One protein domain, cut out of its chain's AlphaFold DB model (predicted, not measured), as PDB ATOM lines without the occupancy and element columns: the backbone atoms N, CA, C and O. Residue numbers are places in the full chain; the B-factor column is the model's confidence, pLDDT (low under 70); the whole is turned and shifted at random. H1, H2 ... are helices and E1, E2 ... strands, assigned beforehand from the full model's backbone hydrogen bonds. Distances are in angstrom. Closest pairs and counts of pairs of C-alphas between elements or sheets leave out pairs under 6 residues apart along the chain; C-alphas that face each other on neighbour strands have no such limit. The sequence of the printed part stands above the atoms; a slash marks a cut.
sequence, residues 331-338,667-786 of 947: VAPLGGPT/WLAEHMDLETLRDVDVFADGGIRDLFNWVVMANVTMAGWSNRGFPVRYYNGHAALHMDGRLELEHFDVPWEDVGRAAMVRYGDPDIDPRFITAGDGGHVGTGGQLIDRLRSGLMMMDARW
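This is residues 331 to 338 and 667 to 786 of the 947 residues of an uncharacterized protein of Sandaracinaceae bacterium (UniProt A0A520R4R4). A small sheet of four parallel strands forms the core, with the long helix H6 packed along one face and H3 along the other, and the short H4 beside H6 near the sheet's E3 edge. Short helices lie beyond both ends of the strands: H1 and H2 past their first residues, with H1 on the last turn of H3, and H5 past their last residues, at the far end of a loop. The printed part has 128 residues with six named helices and four named strands, along the chain E1, H1, H2, E2, H3, E3, H4, E4, H5, H6; the sheet's order is E1, E2, E4, E3, and the class is mixed, helices and strands. The whole is compact, with a radius of gyration of the C-alphas of 14.4 A and spans of 47 by 32 by 19 A.

E1, residues 331 to 334, is an edge strand, parallel to its neighbour E2, residues 681 to 687, at 2 degrees; N 331 and O 681 are within hydrogen-bond range at 2.9 A. E2 is parallel to E4, residues 742 to 747, at 16 degrees, with N 684 and O 743 2.9 A apart. E4 is parallel to the other edge strand, E3, residues 712 to 716, at 17 degrees, with N 715 and O 744 2.8 A apart. H3, residues 694 to 707, is on the sheet at a height of 8.5 A, over E2 and E4, and runs along the strands, at 21 degrees to E4 on the local plane; its closest C-alphas to E2 are those of Val 695 and Gly 686, 3.9 A apart. H6, residues 768 to 785, is on the opposite face at a height of 9.7 A, over E2, and runs along the strands, at 8 degrees to E2 on the local plane; the closest C-alphas of the two are those of Gly 778 and Phe 683, 6.0 A apart. These helices on both faces make three layers. H4, residues 718 to 722, is on the same face as H6 at a height of 7.9 A, only just over E3, on which 3 of its C-alphas fall. H6 touches H4 with residues 770 to 777 alone, the closest C-alphas being those of Asp 773 and His 718, 6.6 A apart. H3 touches H1, residues 667 to 671, with residues 704 to 707 alone; the C-alphas of Gly 704 and Glu 670 come closest, at 5.4 A. H2, residues 674 to 677, is close to H1 but not clearly touching it, with C-alphas 677 and 669 6.7 A apart. H5, residues 754 to 758, touches no helix and is not on the sheet. E2, H3 and E3 form a split strand-helix-strand unit, two parallel strands joined through a helix with E4 between them in the sheet; E3, H4 and E4 form an unsplit one, and both crossovers are right-handed. In H1, H5 and H6 every O i to N i+4 pair is within hydrogen-bond range; H3 has 8 of 10, H4 has 0 of 1 but 2 of 2 O i to N i+3 pairs, and H2 is too short for an i+4 pair.

E1 begins at C-alpha 331, (147.070, 149.341, 151.090), and is 9.5 A long. After the short H1 and H2, E2 measures 20.9 A, ending at C-alpha 687, (161.324, 146.770, 162.317). H3 measures 20.1 A, E3 13.5 A and E4 16.4 A, with the short H4 between E3 and E4. H5 follows E4, and H6, 26.6 A long, ends at C-alpha 785, (146.212, 140.288, 143.302).

The two C-alphas farthest apart are those of Glu 675 and Arg 755, at 47.0 A. Residues 339 to 666 are cut out, and C-alphas 338 and 667 are 9.8 A apart across the cut. The link from H4 to E4 is long, residues 723 to 741. The mean pLDDT of the printed part is 92.7, and no printed residue is under 70; H5 has a mean of 84.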
ATOM      1  N   VAL A 331     146.437 148.371 150.193       98.00
ATOM      2  CA  VAL A 331     147.070 149.341 151.090       98.00
ATOM      3  C   VAL A 331     148.303 148.719 151.757       98.00
ATOM      4  O   VAL A 331     148.206 147.697 152.429       98.00
ATOM      5  N   ALA A 332     149.478 149.330 151.590       97.62
ATOM      6  CA  ALA A 332     150.730 148.873 152.203       97.62
ATOM      7  C   ALA A 332     151.345 149.929 153.139       97.62
ATOM      8  O   ALA A 332     152.205 150.712 152.710       97.62
ATOM      9  N   PRO A 333     150.928 149.975 154.416       96.94
ATOM     10  CA  PRO A 333     151.566 150.823 155.409       96.94
ATOM     11  C   PRO A 333     152.885 150.187 155.875       96.94
ATOM     12  O   PRO A 333     152.901 149.277 156.702       96.94
ATOM     13  N   LEU A 334     154.008 150.658 155.325       95.62
ATOM     14  CA  LEU A 334     155.340 150.118 155.607       95.62
ATOM     15  C   LEU A 334     156.005 150.919 156.745       95.62
ATOM     16  O   LEU A 334     156.791 151.852 156.526       95.62
ATOM     17  N   GLY A 335     155.660 150.569 157.985       90.88
ATOM     18  CA  GLY A 335     156.004 151.313 159.197       90.88
ATOM     19  C   GLY A 335     155.285 152.664 159.291       90.88
ATOM     20  O   GLY A 335     154.596 153.091 158.373       90.88
ATOM     21  N   GLY A 336     155.467 153.380 160.396       90.38
ATOM     22  CA  GLY A 336     154.796 154.656 160.662       90.38
ATOM     23  C   GLY A 336     153.735 154.555 161.756       90.38
ATOM     24  O   GLY A 336     153.397 153.456 162.188       90.38
ATOM     25  N   PRO A 337     153.179 155.696 162.204       90.56
ATOM     26  CA  PRO A 337     152.082 155.683 163.155       90.56
ATOM     27  C   PRO A 337     150.770 155.234 162.492       90.56
ATOM     28  O   PRO A 337     150.074 156.035 161.865       90.56
ATOM     29  N   THR A 338     150.473 153.935 162.594       93.75
ATOM     30  CA  THR A 338     149.285 153.270 162.023       93.75
ATOM     31  C   THR A 338     148.203 152.919 163.053       93.75
ATOM     32  O   THR A 338     147.111 152.514 162.669       93.75
ATOM     33  N   TRP A 667     141.020 151.460 163.761       94.50
ATOM     34  CA  TRP A 667     139.706 152.075 163.943       94.50
ATOM     35  C   TRP A 667     138.873 152.011 162.661       94.50
ATOM     36  O   TRP A 667     137.721 151.581 162.680       94.50
ATOM     37  N   LEU A 668     139.479 152.371 161.524       95.88
ATOM     38  CA  LEU A 668     138.837 152.310 160.212       95.88
ATOM     39  C   LEU A 668     138.417 150.877 159.862       95.88
ATOM     40  O   LEU A 668     137.281 150.668 159.449       95.88
ATOM     41  N   ALA A 669     139.284 149.880 160.070       94.81
ATOM     42  CA  ALA A 669     138.953 148.478 159.822       94.81
ATOM     43  C   ALA A 669     137.827 147.969 160.740       94.81
ATOM     44  O   ALA A 669     136.948 147.238 160.288       94.81
ATOM     45  N   GLU A 670     137.799 148.373 162.009       92.38
ATOM     46  CA  GLU A 670     136.771 147.984 162.985       92.38
ATOM     47  C   GLU A 670     135.397 148.610 162.699       92.38
ATOM     48  O   GLU A 670     134.381 147.979 162.992       92.38
ATOM     49  N   HIS A 671     135.349 149.770 162.037       92.19
ATOM     50  CA  HIS A 671     134.105 150.481 161.707       92.19
ATOM     51  C   HIS A 671     133.664 150.334 160.239       92.19
ATOM     52  O   HIS A 671     132.535 150.679 159.889       92.19
ATOM     53  N   MET A 672     134.516 149.792 159.367       94.56
ATOM     54  CA  MET A 672     134.190 149.525 157.962       94.56
ATOM     55  C   MET A 672     133.183 148.376 157.832       94.56
ATOM     56  O   MET A 672     133.199 147.428 158.620       94.56
ATOM     57  N   ASP A 673     132.301 148.399 156.835       94.94
ATOM     58  CA  ASP A 673     131.445 147.243 156.569       94.94
ATOM     59  C   ASP A 673     132.272 146.035 156.079       94.94
ATOM     60  O   ASP A 673     133.350 146.176 155.499       94.94
ATOM     61  N   LEU A 674     131.785 144.818 156.342       94.06
ATOM     62  CA  LEU A 674     132.545 143.595 156.051       94.06
ATOM     63  C   LEU A 674     132.767 143.355 154.550       94.06
ATOM     64  O   LEU A 674     133.702 142.637 154.205       94.06
ATOM     65  N   GLU A 675     131.910 143.884 153.673       91.94
ATOM     66  CA  GLU A 675     132.047 143.712 152.222       91.94
ATOM     67  C   GLU A 675     133.172 144.607 151.696       91.94
ATOM     68  O   GLU A 675     134.095 144.105 151.059       91.94
ATOM     69  N   THR A 676     133.176 145.880 152.092       93.88
ATOM     70  CA  THR A 676     134.246 146.831 151.774       93.88
ATOM     71  C   THR A 676     135.584 146.404 152.377       93.88
ATOM     72  O   THR A 676     136.592 146.396 151.675       93.88
ATOM     73  N   LEU A 677     135.618 145.956 153.641       94.19
ATOM     74  CA  LEU A 677     136.860 145.466 154.262       94.19
ATOM     75  C   LEU A 677     137.393 144.219 153.546       94.19
ATOM     76  O   LEU A 677     138.602 144.036 153.410       94.19
ATOM     77  N   ARG A 678     136.490 143.374 153.035       92.00
ATOM     78  CA  ARG A 678     136.838 142.230 152.189       92.00
ATOM     79  C   ARG A 678     137.322 142.649 150.806       92.00
ATOM     80  O   ARG A 678     137.890 141.802 150.129       92.00
ATOM     81  N   ASP A 679     137.150 143.885 150.361       92.81
ATOM     82  CA  ASP A 679     137.613 144.372 149.058       92.81
ATOM     83  C   ASP A 679     138.953 145.116 149.111       92.81
ATOM     84  O   ASP A 679     139.461 145.507 148.060       92.81
ATOM     85  N   VAL A 680     139.585 145.224 150.284       93.38
ATOM     86  CA  VAL A 680     140.897 145.867 150.446       93.38
ATOM     87  C   VAL A 680     141.911 144.884 151.032       93.38
ATOM     88  O   VAL A 680     141.746 144.373 152.138       93.38
ATOM     89  N   ASP A 681     142.988 144.627 150.290       95.44
ATOM     90  CA  ASP A 681     144.124 143.834 150.777       95.44
ATOM     91  C   ASP A 681     145.112 144.734 151.534       95.44
ATOM     92  O   ASP A 681     145.338 145.883 151.144       95.44
ATOM     93  N   VAL A 682     145.738 144.206 152.591       96.69
ATOM     94  CA  VAL A 682     146.706 144.942 153.413       96.69
ATOM     95  C   VAL A 682     148.014 144.182 153.591       96.69
ATOM     96  O   VAL A 682     148.030 142.999 153.936       96.69
ATOM     97  N   PHE A 683     149.120 144.903 153.396       97.38
ATOM     98  CA  PHE A 683     150.472 144.429 153.683       97.38
ATOM     99  C   PHE A 683     151.226 145.439 154.549       97.38
ATOM    100  O   PHE A 683     151.687 146.469 154.059       97.38
ATOM    101  N   ALA A 684     151.339 145.144 155.840       97.44
ATOM    102  CA  ALA A 684     152.041 145.987 156.797       97.44
ATOM    103  C   ALA A 684     153.485 145.514 157.020       97.44
ATOM    104  O   ALA A 684     153.822 144.345 156.810       97.44
ATOM    105  N   ASP A 685     154.342 146.406 157.510       97.56
ATOM    106  CA  ASP A 685     155.635 146.003 158.060       97.56
ATOM    107  C   ASP A 685     156.059 146.828 159.280       97.56
ATOM    108  O   ASP A 685     155.515 147.897 159.561       97.56
ATOM    109  N   GLY A 686     157.054 146.318 160.004       96.25
ATOM    110  CA  GLY A 686     157.719 147.045 161.077       96.25
ATOM    111  C   GLY A 686     159.038 146.395 161.485       96.25
ATOM    112  O   GLY A 686     159.186 145.173 161.425       96.25
ATOM    113  N   GLY A 687     160.009 147.223 161.870       95.56
ATOM    114  CA  GLY A 687     161.324 146.770 162.317       95.56
ATOM    115  C   GLY A 687     161.320 146.434 163.808       95.56
ATOM    116  O   GLY A 687     160.833 147.229 164.609       95.56
ATOM    117  N   ILE A 688     161.877 145.285 164.203       94.06
ATOM    118  CA  ILE A 688     161.873 144.833 165.612       94.06
ATOM    119  C   ILE A 688     162.703 145.712 166.573       94.06
ATOM    120  O   ILE A 688     162.615 145.560 167.789       94.06
ATOM    121  N   ARG A 689     163.518 146.620 166.026       91.81
ATOM    122  CA  ARG A 689     164.390 147.593 166.713       91.81
ATOM    123  C   ARG A 689     164.059 149.033 166.312       91.81
ATOM    124  O   ARG A 689     164.913 149.920 166.386       91.81
ATOM    125  N   ASP A 690     162.856 149.261 165.789       92.19
ATOM    126  CA  ASP A 690     162.404 150.598 165.431       92.19
ATOM    127  C   ASP A 690     162.241 151.467 166.684       92.19
ATOM    128  O   ASP A 690     161.572 151.093 167.646       92.19
ATOM    129  N   LEU A 691     162.829 152.661 166.636       89.44
ATOM    130  CA  LEU A 691     162.876 153.598 167.761       89.44
ATOM    131  C   LEU A 691     161.535 154.228 168.149       89.44
ATOM    132  O   LEU A 691     161.405 154.811 169.224       89.44
ATOM    133  N   PHE A 692     160.525 154.082 167.295       90.50
ATOM    134  CA  PHE A 692     159.163 154.533 167.545       90.50
ATOM    135  C   PHE A 692     158.203 153.366 167.844       90.50
ATOM    136  O   PHE A 692     156.995 153.586 167.879       90.50
ATOM    137  N   ASN A 693     158.701 152.140 168.059       92.44
ATOM    138  CA  ASN A 693     157.886 150.936 168.274       92.44
ATOM    139  C   ASN A 693     156.899 150.627 167.128       92.44
ATOM    140  O   ASN A 693     155.851 150.022 167.350       92.44
ATOM    141  N   TRP A 694     157.206 150.978 165.876       92.69
ATOM    142  CA  TRP A 694     156.262 150.781 164.764       92.69
ATOM    143  C   TRP A 694     155.911 149.329 164.461       92.69
ATOM    144  O   TRP A 694     154.825 149.063 163.958       92.69
ATOM    145  N   VAL A 695     156.780 148.375 164.799       95.50
ATOM    146  CA  VAL A 695     156.417 146.953 164.740       95.50
ATOM    147  C   VAL A 695     155.282 146.613 165.708       95.50
ATOM    148  O   VAL A 695     154.400 145.835 165.363       95.50
ATOM    149  N   VAL A 696     155.260 147.225 166.893       95.31
ATOM    150  CA  VAL A 696     154.197 147.028 167.883       95.31
ATOM    151  C   VAL A 696     152.920 147.692 167.390       95.31
ATOM    152  O   VAL A 696     151.869 147.063 167.377       95.31
ATOM    153  N   MET A 697     153.024 148.913 166.860       94.06
ATOM    154  CA  MET A 697     151.884 149.604 166.252       94.06
ATOM    155  C   MET A 697     151.252 148.811 165.115       94.06
ATOM    156  O   MET A 697     150.030 148.713 165.032       94.06
ATOM    157  N   ALA A 698     152.072 148.247 164.229       96.12
ATOM    158  CA  ALA A 698     151.596 147.437 163.125       96.12
ATOM    159  C   ALA A 698     150.959 146.132 163.636       96.12
ATOM    160  O   ALA A 698     149.899 145.764 163.139       96.12
ATOM    161  N   ASN A 699     151.509 145.494 164.679       95.75
ATOM    162  CA  ASN A 699     150.874 144.336 165.325       95.75
ATOM    163  C   ASN A 699     149.460 144.690 165.820       95.75
ATOM    164  O   ASN A 699     148.504 143.999 165.477       95.75
ATOM    165  N   VAL A 700     149.320 145.797 166.561       95.56
ATOM    166  CA  VAL A 700     148.024 146.302 167.050       95.56
ATOM    167  C   VAL A 700     147.102 146.671 165.884       95.56
ATOM    168  O   VAL A 700     145.934 146.302 165.885       95.56
ATOM    169  N   THR A 701     147.630 147.293 164.827       95.69
ATOM    170  CA  THR A 701     146.869 147.630 163.611       95.69
ATOM    171  C   THR A 701     146.209 146.394 163.001       95.69
ATOM    172  O   THR A 701     145.024 146.416 162.672       95.69
ATOM    173  N   MET A 702     146.965 145.299 162.873       96.19
ATOM    174  CA  MET A 702     146.461 144.063 162.279       96.19
ATOM    175  C   MET A 702     145.356 143.402 163.117       96.19
ATOM    176  O   MET A 702     144.542 142.667 162.551       96.19
ATOM    177  N   ALA A 703     145.261 143.711 164.418       94.69
ATOM    178  CA  ALA A 703     144.195 143.218 165.290       94.69
ATOM    179  C   ALA A 703     142.799 143.554 164.738       94.69
ATOM    180  O   ALA A 703     141.904 142.708 164.803       94.69
ATOM    181  N   GLY A 704     142.640 144.716 164.086       94.44
ATOM    182  CA  GLY A 704     141.374 145.147 163.484       94.44
ATOM    183  C   GLY A 704     140.825 144.176 162.430       94.44
ATOM    184  O   GLY A 704     139.619 143.961 162.356       94.44
ATOM    185  N   TRP A 705     141.685 143.498 161.659       95.12
ATOM    186  CA  TRP A 705     141.247 142.468 160.704       95.12
ATOM    187  C   TRP A 705     140.850 141.175 161.407       95.12
ATOM    188  O   TRP A 705     139.779 140.627 161.130       95.12
ATOM    189  N   SER A 706     141.683 140.695 162.334       92.88
ATOM    190  CA  SER A 706     141.395 139.458 163.066       92.88
ATOM    191  C   SER A 706     140.140 139.570 163.929       92.88
ATOM    192  O   SER A 706     139.339 138.635 163.941       92.88
ATOM    193  N   ASN A 707     139.900 140.726 164.557       92.94
ATOM    194  CA  ASN A 707     138.687 141.004 165.329       92.94
ATOM    195  C   ASN A 707     137.425 140.938 164.447       92.94
ATOM    196  O   ASN A 707     136.369 140.462 164.854       92.94
ATOM    197  N   ARG A 708     137.547 141.327 163.173       93.19
ATOM    198  CA  ARG A 708     136.466 141.259 162.177       93.19
ATOM    199  C   ARG A 708     136.373 139.901 161.465       93.19
ATOM    200  O   ARG A 708     135.601 139.758 160.515       93.19
ATOM    201  N   GLY A 709     137.121 138.894 161.923       90.44
ATOM    202  CA  GLY A 709     137.081 137.525 161.408       90.44
ATOM    203  C   GLY A 709     137.855 137.309 160.105       90.44
ATOM    204  O   GLY A 709     137.581 136.331 159.401       90.44
ATOM    205  N   PHE A 710     138.793 138.197 159.764       91.31
ATOM    206  CA  PHE A 710     139.710 138.024 158.636       91.31
ATOM    207  C   PHE A 710     141.035 137.409 159.109       91.31
ATOM    208  O   PHE A 710     141.614 137.885 160.084       91.31
ATOM    209  N   PRO A 711     141.549 136.370 158.430       91.31
ATOM    210  CA  PRO A 711     142.800 135.739 158.827       91.31
ATOM    211  C   PRO A 711     143.987 136.686 158.606       91.31
ATOM    212  O   PRO A 711     144.199 137.187 157.500       91.31
ATOM    213  N   VAL A 712     144.784 136.877 159.658       95.19
ATOM    214  CA  VAL A 712     146.028 137.657 159.643       95.19
ATOM    215  C   VAL A 712     147.227 136.714 159.669       95.19
ATOM    216  O   VAL A 712     147.255 135.754 160.442       95.19
ATOM    217  N   ARG A 713     148.241 136.992 158.843       94.94
ATOM    218  CA  ARG A 713     149.505 136.238 158.825       94.94
ATOM    219  C   ARG A 713     150.692 137.129 159.144       94.94
ATOM    220  O   ARG A 713     150.861 138.181 158.532       94.94
ATOM    221  N   TYR A 714     151.537 136.655 160.052       97.38
ATOM    222  CA  TYR A 714     152.779 137.319 160.416       97.38
ATOM    223  C   TYR A 714     153.969 136.598 159.773       97.38
ATOM    224  O   TYR A 714     153.968 135.379 159.601       97.38
ATOM    225  N   TYR A 715     155.012 137.344 159.432       97.81
ATOM    226  CA  TYR A 715     156.243 136.818 158.847       97.81
ATOM    227  C   TYR A 715     157.438 137.458 159.545       97.81
ATOM    228  O   TYR A 715     157.629 138.671 159.453       97.81
ATOM    229  N   ASN A 716     158.240 136.660 160.251       96.62
ATOM    230  CA  ASN A 716     159.470 137.146 160.872       96.62
ATOM    231  C   ASN A 716     160.585 137.132 159.834       96.62
ATOM    232  O   ASN A 716     161.139 136.088 159.490       96.62
ATOM    233  N   GLY A 717     160.871 138.311 159.300       95.94
ATOM    234  CA  GLY A 717     161.737 138.484 158.152       95.94
ATOM    235  C   GLY A 717     161.045 138.191 156.821       95.94
ATOM    236  O   GLY A 717     160.061 137.463 156.703       95.94
ATOM    237  N   HIS A 718     161.611 138.778 155.778       96.12
ATOM    238  CA  HIS A 718     161.070 138.745 154.426       96.12
ATOM    239  C   HIS A 718     161.184 137.355 153.776       96.12
ATOM    240  O   HIS A 718     160.301 136.947 153.029       96.12
ATOM    241  N   ALA A 719     162.217 136.576 154.114       95.88
ATOM    242  CA  ALA A 719     162.389 135.215 153.605       95.88
ATOM    243  C   ALA A 719     161.278 134.246 154.057       95.88
ATOM    244  O   ALA A 719     160.979 133.282 153.352       95.88
ATOM    245  N   ALA A 720     160.613 134.519 155.187       96.44
ATOM    246  CA  ALA A 720     159.517 133.690 155.682       96.44
ATOM    247  C   ALA A 720     158.298 133.673 154.737       96.44
ATOM    248  O   ALA A 720     157.499 132.739 154.797       96.44
ATOM    249  N   LEU A 721     158.184 134.649 153.824       96.81
ATOM    250  CA  LEU A 721     157.133 134.705 152.800       96.81
ATOM    251  C   LEU A 721     157.141 133.487 151.862       96.81
ATOM    252  O   LEU A 721     156.107 133.155 151.294       96.81
ATOM    253  N   HIS A 722     158.271 132.780 151.722       94.56
ATOM    254  CA  HIS A 722     158.344 131.546 150.926       94.56
ATOM    255  C   HIS A 722     157.532 130.385 151.500       94.56
ATOM    256  O   HIS A 722     157.185 129.459 150.772       94.56
ATOM    257  N   MET A 723     157.263 130.399 152.808       93.38
ATOM    258  CA  MET A 723     156.540 129.343 153.525       93.38
ATOM    259  C   MET A 723     157.160 127.930 153.438       93.38
ATOM    260  O   MET A 723     156.501 126.928 153.730       93.38
ATOM    261  N   ASP A 724     158.438 127.831 153.060       90.50
ATOM    262  CA  ASP A 724     159.179 126.571 152.894       90.50
ATOM    263  C   ASP A 724     160.457 126.494 153.759       90.50
ATOM    264  O   ASP A 724     161.135 125.466 153.800       90.50
ATOM    265  N   GLY A 725     160.762 127.566 154.499       88.19
ATOM    266  CA  GLY A 725     161.905 127.657 155.406       88.19
ATOM    267  C   GLY A 725     163.211 128.147 154.780       88.19
ATOM    268  O   GLY A 725     164.245 128.057 155.445       88.19
ATOM    269  N   ARG A 726     163.192 128.676 153.548       90.25
ATOM    270  CA  ARG A 726     164.325 129.435 152.992       90.25
ATOM    271  C   ARG A 726     164.698 130.618 153.895       90.25
ATOM    272  O   ARG A 726     163.843 131.227 154.531       90.25
ATOM    273  N   LEU A 727     165.991 130.940 153.924       88.19
ATOM    274  CA  LEU A 727     166.553 132.022 154.746       88.19
ATOM    275  C   LEU A 727     166.801 133.318 153.962       88.19
ATOM    276  O   LEU A 727     167.021 134.359 154.565       88.19
ATOM    277  N   GLU A 728     166.739 133.258 152.633       90.44
ATOM    278  CA  GLU A 728     166.943 134.397 151.736       90.44
ATOM    279  C   GLU A 728     165.685 134.613 150.890       90.44
ATOM    280  O   GLU A 728     165.043 133.646 150.453       90.44
ATOM    281  N   LEU A 729     165.322 135.875 150.650       93.38
ATOM    282  CA  LEU A 729     164.145 136.203 149.855       93.38
ATOM    283  C   LEU A 729     164.455 136.163 148.351       93.38
ATOM    284  O   LEU A 729     165.313 136.877 147.845       93.38
ATOM    285  N   GLU A 730     163.656 135.386 147.622       91.75
ATOM    286  CA  GLU A 730     163.617 135.340 146.162       91.75
ATOM    287  C   GLU A 730     162.188 135.684 145.734       91.75
ATOM    288  O   GLU A 730     161.320 134.824 145.628       91.75
ATOM    289  N   HIS A 731     161.916 136.975 145.546       91.31
ATOM    290  CA  HIS A 731     160.562 137.530 145.405       91.31
ATOM    291  C   HIS A 731     159.702 136.879 144.306       91.31
ATOM    292  O   HIS A 731     158.480 136.868 144.413       91.31
ATOM    293  N   PHE A 732     160.315 136.349 143.243       89.19
ATOM    294  CA  PHE A 732     159.602 135.695 142.134       89.19
ATOM    295  C   PHE A 732     159.237 134.225 142.394       89.19
ATOM    296  O   PHE A 732     158.560 133.620 141.558       89.19
ATOM    297  N   ASP A 733     159.711 133.660 143.505       88.44
ATOM    298  CA  ASP A 733     159.439 132.287 143.936       88.44
ATOM    299  C   ASP A 733     158.440 132.236 145.105       88.44
ATOM    300  O   ASP A 733     157.949 131.160 145.442       88.44
ATOM    301  N   VAL A 734     158.125 133.386 145.711       92.69
ATOM    302  CA  VAL A 734     157.135 133.487 146.787       92.69
ATOM    303  C   VAL A 734     155.745 133.114 146.251       92.69
ATOM    304  O   VAL A 734     155.327 133.655 145.222       92.69
ATOM    305  N   PRO A 735     154.991 132.243 146.947       90.81
ATOM    306  CA  PRO A 735     153.614 131.916 146.590       90.81
ATOM    307  C   PRO A 735     152.671 133.041 147.044       90.81
ATOM    308  O   PRO A 735     151.943 132.903 148.024       90.81
ATOM    309  N   TRP A 736     152.708 134.191 146.364       92.06
ATOM    310  CA  TRP A 736     151.984 135.407 146.768       92.06
ATOM    311  C   TRP A 736     150.475 135.201 146.955       92.06
ATOM    312  O   TRP A 736     149.865 135.863 147.795       92.06
ATOM    313  N   GLU A 737     149.864 134.255 146.238       86.56
ATOM    314  CA  GLU A 737     148.469 133.867 146.449       86.56
ATOM    315  C   GLU A 737     148.206 133.296 147.855       86.56
ATOM    316  O   GLU A 737     147.150 133.562 148.432       86.56
ATOM    317  N   ASP A 738     149.180 132.576 148.422       90.81
ATOM    318  CA  ASP A 738     149.110 131.892 149.714       90.81
ATOM    319  C   ASP A 738     149.633 132.758 150.878       90.81
ATOM    320  O   ASP A 738     149.418 132.400 152.035       90.81
ATOM    321  N   VAL A 739     150.260 133.915 150.624       93.19
ATOM    322  CA  VAL A 739     150.794 134.808 151.679       93.19
ATOM    323  C   VAL A 739     149.697 135.365 152.606       93.19
ATOM    324  O   VAL A 739     149.974 135.734 153.749       93.19
ATOM    325  N   GLY A 740     148.441 135.349 152.163       90.56
ATOM    326  CA  GLY A 740     147.295 135.935 152.863       90.56
ATOM    327  C   GLY A 740     146.934 137.315 152.315       90.56
ATOM    328  O   GLY A 740     147.690 137.902 151.543       90.56
ATOM    329  N   ARG A 741     145.738 137.801 152.658       91.44
ATOM    330  CA  ARG A 741     145.222 139.112 152.213       91.44
ATOM    331  C   ARG A 741     145.481 140.230 153.220       91.44
ATOM    332  O   ARG A 741     145.610 141.376 152.816       91.44
ATOM    333  N   ALA A 742     145.580 139.874 154.500       94.75
ATOM    334  CA  ALA A 742     146.050 140.720 155.586       94.75
ATOM    335  C   ALA A 742     147.360 140.109 156.108       94.75
ATOM    336  O   ALA A 742     147.355 139.108 156.830       94.75
ATOM    337  N   ALA A 743     148.488 140.655 155.663       96.31
ATOM    338  CA  ALA A 743     149.814 140.126 155.961       96.31
ATOM    339  C   ALA A 743     150.698 141.194 156.603       96.31
ATOM    340  O   ALA A 743     150.598 142.377 156.281       96.31
ATOM    341  N   MET A 744     151.584 140.768 157.499       96.88
ATOM    342  CA  MET A 744     152.528 141.656 158.160       96.88
ATOM    343  C   MET A 744     153.922 141.043 158.232       96.88
ATOM    344  O   MET A 744     154.086 139.913 158.694       96.88
ATOM    345  N   VAL A 745     154.936 141.809 157.832       98.12
ATOM    346  CA  VAL A 745     156.343 141.426 158.002       98.12
ATOM    347  C   VAL A 745     156.962 142.158 159.193       98.12
ATOM    348  O   VAL A 745     157.023 143.385 159.230       98.12
ATOM    349  N   ARG A 746     157.501 141.397 160.145       97.50
ATOM    350  CA  ARG A 746     158.334 141.891 161.249       97.50
ATOM    351  C   ARG A 746     159.788 141.680 160.862       97.50
ATOM    352  O   ARG A 746     160.272 140.552 160.899       97.50
ATOM    353  N   TYR A 747     160.459 142.721 160.379       95.94
ATOM    354  CA  TYR A 747     161.817 142.588 159.849       95.94
ATOM    355  C   TYR A 747     162.886 142.918 160.893       95.94
ATOM    356  O   TYR A 747     162.675 143.686 161.829       95.94
ATOM    357  N   GLY A 748     164.063 142.338 160.685       93.56
ATOM    358  CA  GLY A 748     165.113 142.239 161.687       93.56
ATOM    359  C   GLY A 748     165.180 140.827 162.246       93.56
ATOM    360  O   GLY A 748     164.173 140.124 162.311       93.56
ATOM    361  N   ASP A 749     166.379 140.406 162.614       92.25
ATOM    362  CA  ASP A 749     166.627 139.104 163.213       92.25
ATOM    363  C   ASP A 749     166.986 139.308 164.700       92.25
ATOM    364  O   ASP A 749     167.969 139.994 165.012       92.25
ATOM    365  N   PRO A 750     166.190 138.777 165.653       91.25
ATOM    366  CA  PRO A 750     166.491 138.901 167.081       91.25
ATOM    367  C   PRO A 750     167.830 138.241 167.452       91.25
ATOM    368  O   PRO A 750     168.483 138.669 168.405       91.25
ATOM    369  N   ASP A 751     168.273 137.255 166.671       91.31
ATOM    370  CA  ASP A 751     169.486 136.476 166.902       91.31
ATOM    371  C   ASP A 751     170.687 136.980 166.078       91.31
ATOM    372  O   ASP A 751     171.763 136.374 166.114       91.31
ATOM    373  N   ILE A 752     170.542 138.114 165.380       89.81
ATOM    374  CA  ILE A 752     171.583 138.665 164.510       89.81
ATOM    375  C   ILE A 752     172.872 139.007 165.280       89.81
ATOM    376  O   ILE A 752     172.860 139.429 166.443       89.81
ATOM    377  N   ASP A 753     174.017 138.876 164.604       85.25
ATOM    378  CA  ASP A 753     175.298 139.371 165.118       85.25
ATOM    379  C   ASP A 753     175.211 140.900 165.338       85.25
ATOM    380  O   ASP A 753     174.816 141.618 164.409       85.25
ATOM    381  N   PRO A 754     175.620 141.425 166.513       82.19
ATOM    382  CA  PRO A 754     175.497 142.846 166.850       82.19
ATOM    383  C   PRO A 754     176.076 143.819 165.813       82.19
ATOM    384  O   PRO A 754     175.623 144.954 165.698       82.19
ATOM    385  N   ARG A 755     177.046 143.393 164.992       81.62
ATOM    386  CA  ARG A 755     177.600 144.232 163.916       81.62
ATOM    387  C   ARG A 755     176.566 144.608 162.851       81.62
ATOM    388  O   ARG A 755     176.724 145.644 162.211       81.62
ATOM    389  N   PHE A 756     175.550 143.775 162.629       85.69
ATOM    390  CA  PHE A 756     174.475 144.068 161.676       85.69
ATOM    391  C   PHE A 756     173.374 144.937 162.287       85.69
ATOM    392  O   PHE A 756     172.733 145.675 161.544       85.69
ATOM    393  N   ILE A 757     173.224 144.946 163.616       86.31
ATOM    394  CA  ILE A 757     172.356 145.902 164.323       86.31
ATOM    395  C   ILE A 757     172.835 147.328 164.033       86.31
ATOM    396  O   ILE A 757     172.064 148.158 163.559       86.31
ATOM    397  N   THR A 758     174.143 147.587 164.157       81.69
ATOM    398  CA  THR A 758     174.732 148.890 163.789       81.69
ATOM    399  C   THR A 758     174.540 149.237 162.306       81.69
ATOM    400  O   THR A 758     174.459 150.409 161.948       81.69
ATOM    401  N   ALA A 759     174.446 148.235 161.423       81.88
ATOM    402  CA  ALA A 759     174.162 148.434 159.997       81.88
ATOM    403  C   ALA A 759     172.665 148.647 159.689       81.88
ATOM    404  O   ALA A 759     172.316 148.929 158.540       81.88
ATOM    405  N   GLY A 760     171.805 148.513 160.701       88.88
ATOM    406  CA  GLY A 760     170.384 148.827 160.661       88.88
ATOM    407  C   GLY A 760     169.424 147.651 160.650       88.88
ATOM    408  O   GLY A 760     168.261 147.843 160.310       88.88
ATOM    409  N   ASP A 761     169.871 146.447 161.006       92.31
ATOM    410  CA  ASP A 761     168.990 145.280 161.071       92.31
ATOM    411  C   ASP A 761     167.792 145.494 162.010       92.31
ATOM    412  O   ASP A 761     167.944 145.651 163.222       92.31
ATOM    413  N   GLY A 762     166.589 145.492 161.432       92.31
ATOM    414  CA  GLY A 762     165.349 145.709 162.175       92.31
ATOM    415  C   GLY A 762     165.155 147.134 162.694       92.31
ATOM    416  O   GLY A 762     164.198 147.363 163.422       92.31
ATOM    417  N   GLY A 763     166.029 148.085 162.350       91.69
ATOM    418  CA  GLY A 763     165.844 149.498 162.688       91.69
ATOM    419  C   GLY A 763     164.742 150.157 161.850       91.69
ATOM    420  O   GLY A 763     164.149 149.538 160.974       91.69
ATOM    421  N   HIS A 764     164.521 151.450 162.056       90.81
ATOM    422  CA  HIS A 764     163.430 152.230 161.458       90.81
ATOM    423  C   HIS A 764     163.283 152.151 159.928       90.81
ATOM    424  O   HIS A 764     162.180 152.038 159.381       90.81
ATOM    425  N   VAL A 765     164.402 152.225 159.203       86.81
ATOM    426  CA  VAL A 765     164.424 151.993 157.747       86.81
ATOM    427  C   VAL A 765     164.759 150.536 157.427       86.81
ATOM    428  O   VAL A 765     164.264 150.001 156.431       86.81
ATOM    429  N   GLY A 766     165.567 149.897 158.273       89.00
ATOM    430  CA  GLY A 766     166.214 148.621 157.999       89.00
ATOM    431  C   GLY A 766     167.572 148.786 157.306       89.00
ATOM    432  O   GLY A 766     167.993 149.886 156.934       89.00
ATOM    433  N   THR A 767     168.257 147.665 157.079       88.75
ATOM    434  CA  THR A 767     169.433 147.617 156.197       88.75
ATOM    435  C   THR A 767     169.059 147.959 154.747       88.75
ATOM    436  O   THR A 767     167.894 147.915 154.354       88.75
ATOM    437  N   GLY A 768     170.051 148.230 153.891       85.00
ATOM    438  CA  GLY A 768     169.796 148.452 152.460       85.00
ATOM    439  C   GLY A 768     169.083 147.282 151.758       85.00
ATOM    440  O   GLY A 768     168.315 147.521 150.830       85.00
ATOM    441  N   GLY A 769     169.303 146.040 152.212       89.12
ATOM    442  CA  GLY A 769     168.571 144.863 151.731       89.12
ATOM    443  C   GLY A 769     167.118 144.868 152.203       89.12
ATOM    444  O   GLY A 769     166.212 144.812 151.379       89.12
ATOM    445  N   GLN A 770     166.900 145.076 153.505       92.00
ATOM    446  CA  GLN A 770     165.556 145.175 154.079       92.00
ATOM    447  C   GLN A 770     164.733 146.278 153.410       92.00
ATOM    448  O   GLN A 770     163.588 146.038 153.067       92.00
ATOM    449  N   LEU A 771     165.304 147.452 153.131       90.38
ATOM    450  CA  LEU A 771     164.598 148.520 152.412       90.38
ATOM    451  C   LEU A 771     164.067 148.070 151.037       90.38
ATOM    452  O   LEU A 771     162.951 148.426 150.657       90.38
ATOM    453  N   ILE A 772     164.869 147.312 150.282       90.94
ATOM    454  CA  ILE A 772     164.469 146.788 148.970       90.94
ATOM    455  C   ILE A 772     163.381 145.724 149.136       90.94
ATOM    456  O   ILE A 772     162.400 145.756 148.391       90.94
ATOM    457  N   ASP A 773     163.537 144.825 150.107       94.75
ATOM    458  CA  ASP A 773     162.589 143.740 150.358       94.75
ATOM    459  C   ASP A 773     161.228 144.272 150.826       94.75
ATOM    460  O   ASP A 773     160.197 143.846 150.313       94.75
ATOM    461  N   ARG A 774     161.215 145.276 151.714       93.69
ATOM    462  CA  ARG A 774     159.994 145.947 152.195       93.69
ATOM    463  C   ARG A 774     159.163 146.485 151.037       93.69
ATOM    464  O   ARG A 774     157.967 146.222 150.930       93.69
ATOM    465  N   LEU A 775     159.822 147.200 150.123       91.88
ATOM    466  CA  LEU A 775     159.178 147.747 148.934       91.88
ATOM    467  C   LEU A 775     158.688 146.648 147.986       91.88
ATOM    468  O   LEU A 775     157.543 146.677 147.530       91.88
ATOM    469  N   ARG A 776     159.573 145.711 147.634       93.12
ATOM    470  CA  ARG A 776     159.269 144.679 146.643       93.12
ATOM    471  C   ARG A 776     158.171 143.753 147.121       93.12
ATOM    472  O   ARG A 776     157.316 143.421 146.313       93.12
ATOM    473  N   SER A 777     158.165 143.355 148.388       95.50
ATOM    474  CA  SER A 777     157.140 142.452 148.907       95.50
ATOM    475  C   SER A 777     155.748 143.066 148.849       95.50
ATOM    476  O   SER A 777     154.837 142.425 148.329       95.50
ATOM    477  N   GLY A 778     155.593 144.331 149.263       94.44
ATOM    478  CA  GLY A 778     154.316 145.037 149.132       94.44
ATOM    479  C   GLY A 778     153.842 145.119 147.676       94.44
ATOM    480  O   GLY A 778     152.700 144.778 147.370       94.44
ATOM    481  N   LEU A 779     154.732 145.490 146.749       94.94
ATOM    482  CA  LEU A 779     154.403 145.608 145.322       94.94
ATOM    483  C   LEU A 779     154.157 144.266 144.622       94.94
ATOM    484  O   LEU A 779     153.309 144.191 143.736       94.94
ATOM    485  N   MET A 780     154.890 143.214 144.979       93.94
ATOM    486  CA  MET A 780     154.692 141.877 144.412       93.94
ATOM    487  C   MET A 780     153.384 141.263 144.905       93.94
ATOM    488  O   MET A 780     152.678 140.631 144.121       93.94
ATOM    489  N   MET A 781     153.009 141.508 146.164       94.12
ATOM    490  CA  MET A 781     151.695 141.112 146.657       94.12
ATOM    491  C   MET A 781     150.580 141.881 145.933       94.12
ATOM    492  O   MET A 781     149.645 141.243 145.461       94.12
ATOM    493  N   MET A 782     150.696 143.204 145.741       94.62
ATOM    494  CA  MET A 782     149.757 143.976 144.901       94.62
ATOM    495  C   MET A 782     149.635 143.387 143.488       94.62
ATOM    496  O   MET A 782     148.538 143.117 142.998       94.62
ATOM    497  N   ASP A 783     150.777 143.157 142.838       93.38
ATOM    498  CA  ASP A 783     150.861 142.614 141.485       93.38
ATOM    499  C   ASP A 783     150.190 141.240 141.355       93.38
ATOM    500  O   ASP A 783     149.526 140.971 140.352       93.38
ATOM    501  N   ALA A 784     150.351 140.376 142.355       90.69
ATOM    502  CA  ALA A 784     149.758 139.044 142.366       90.69
ATOM    503  C   ALA A 784     148.226 139.069 142.503       90.69
ATOM    504  O   ALA A 784     147.561 138.120 142.084       90.69
ATOM    505  N   ARG A 785     147.657 140.141 143.072       89.94
ATOM    506  CA  ARG A 785     146.212 140.288 143.302       89.94
ATOM    507  C   ARG A 785     145.483 140.901 142.112       89.94
ATOM    508  O   ARG A 785     144.316 140.580 141.895       89.94
ATOM    509  N   TRP A 786     146.155 141.735 141.319       93.75
ATOM    510  CA  TRP A 786     145.535 142.338 140.141       93.75
ATOM    511  C   TRP A 786     145.437 141.377 138.951       93.75
ATOM    512  O   TRP A 786     146.459 140.877 138.462       93.75
TER     513      TRP A 786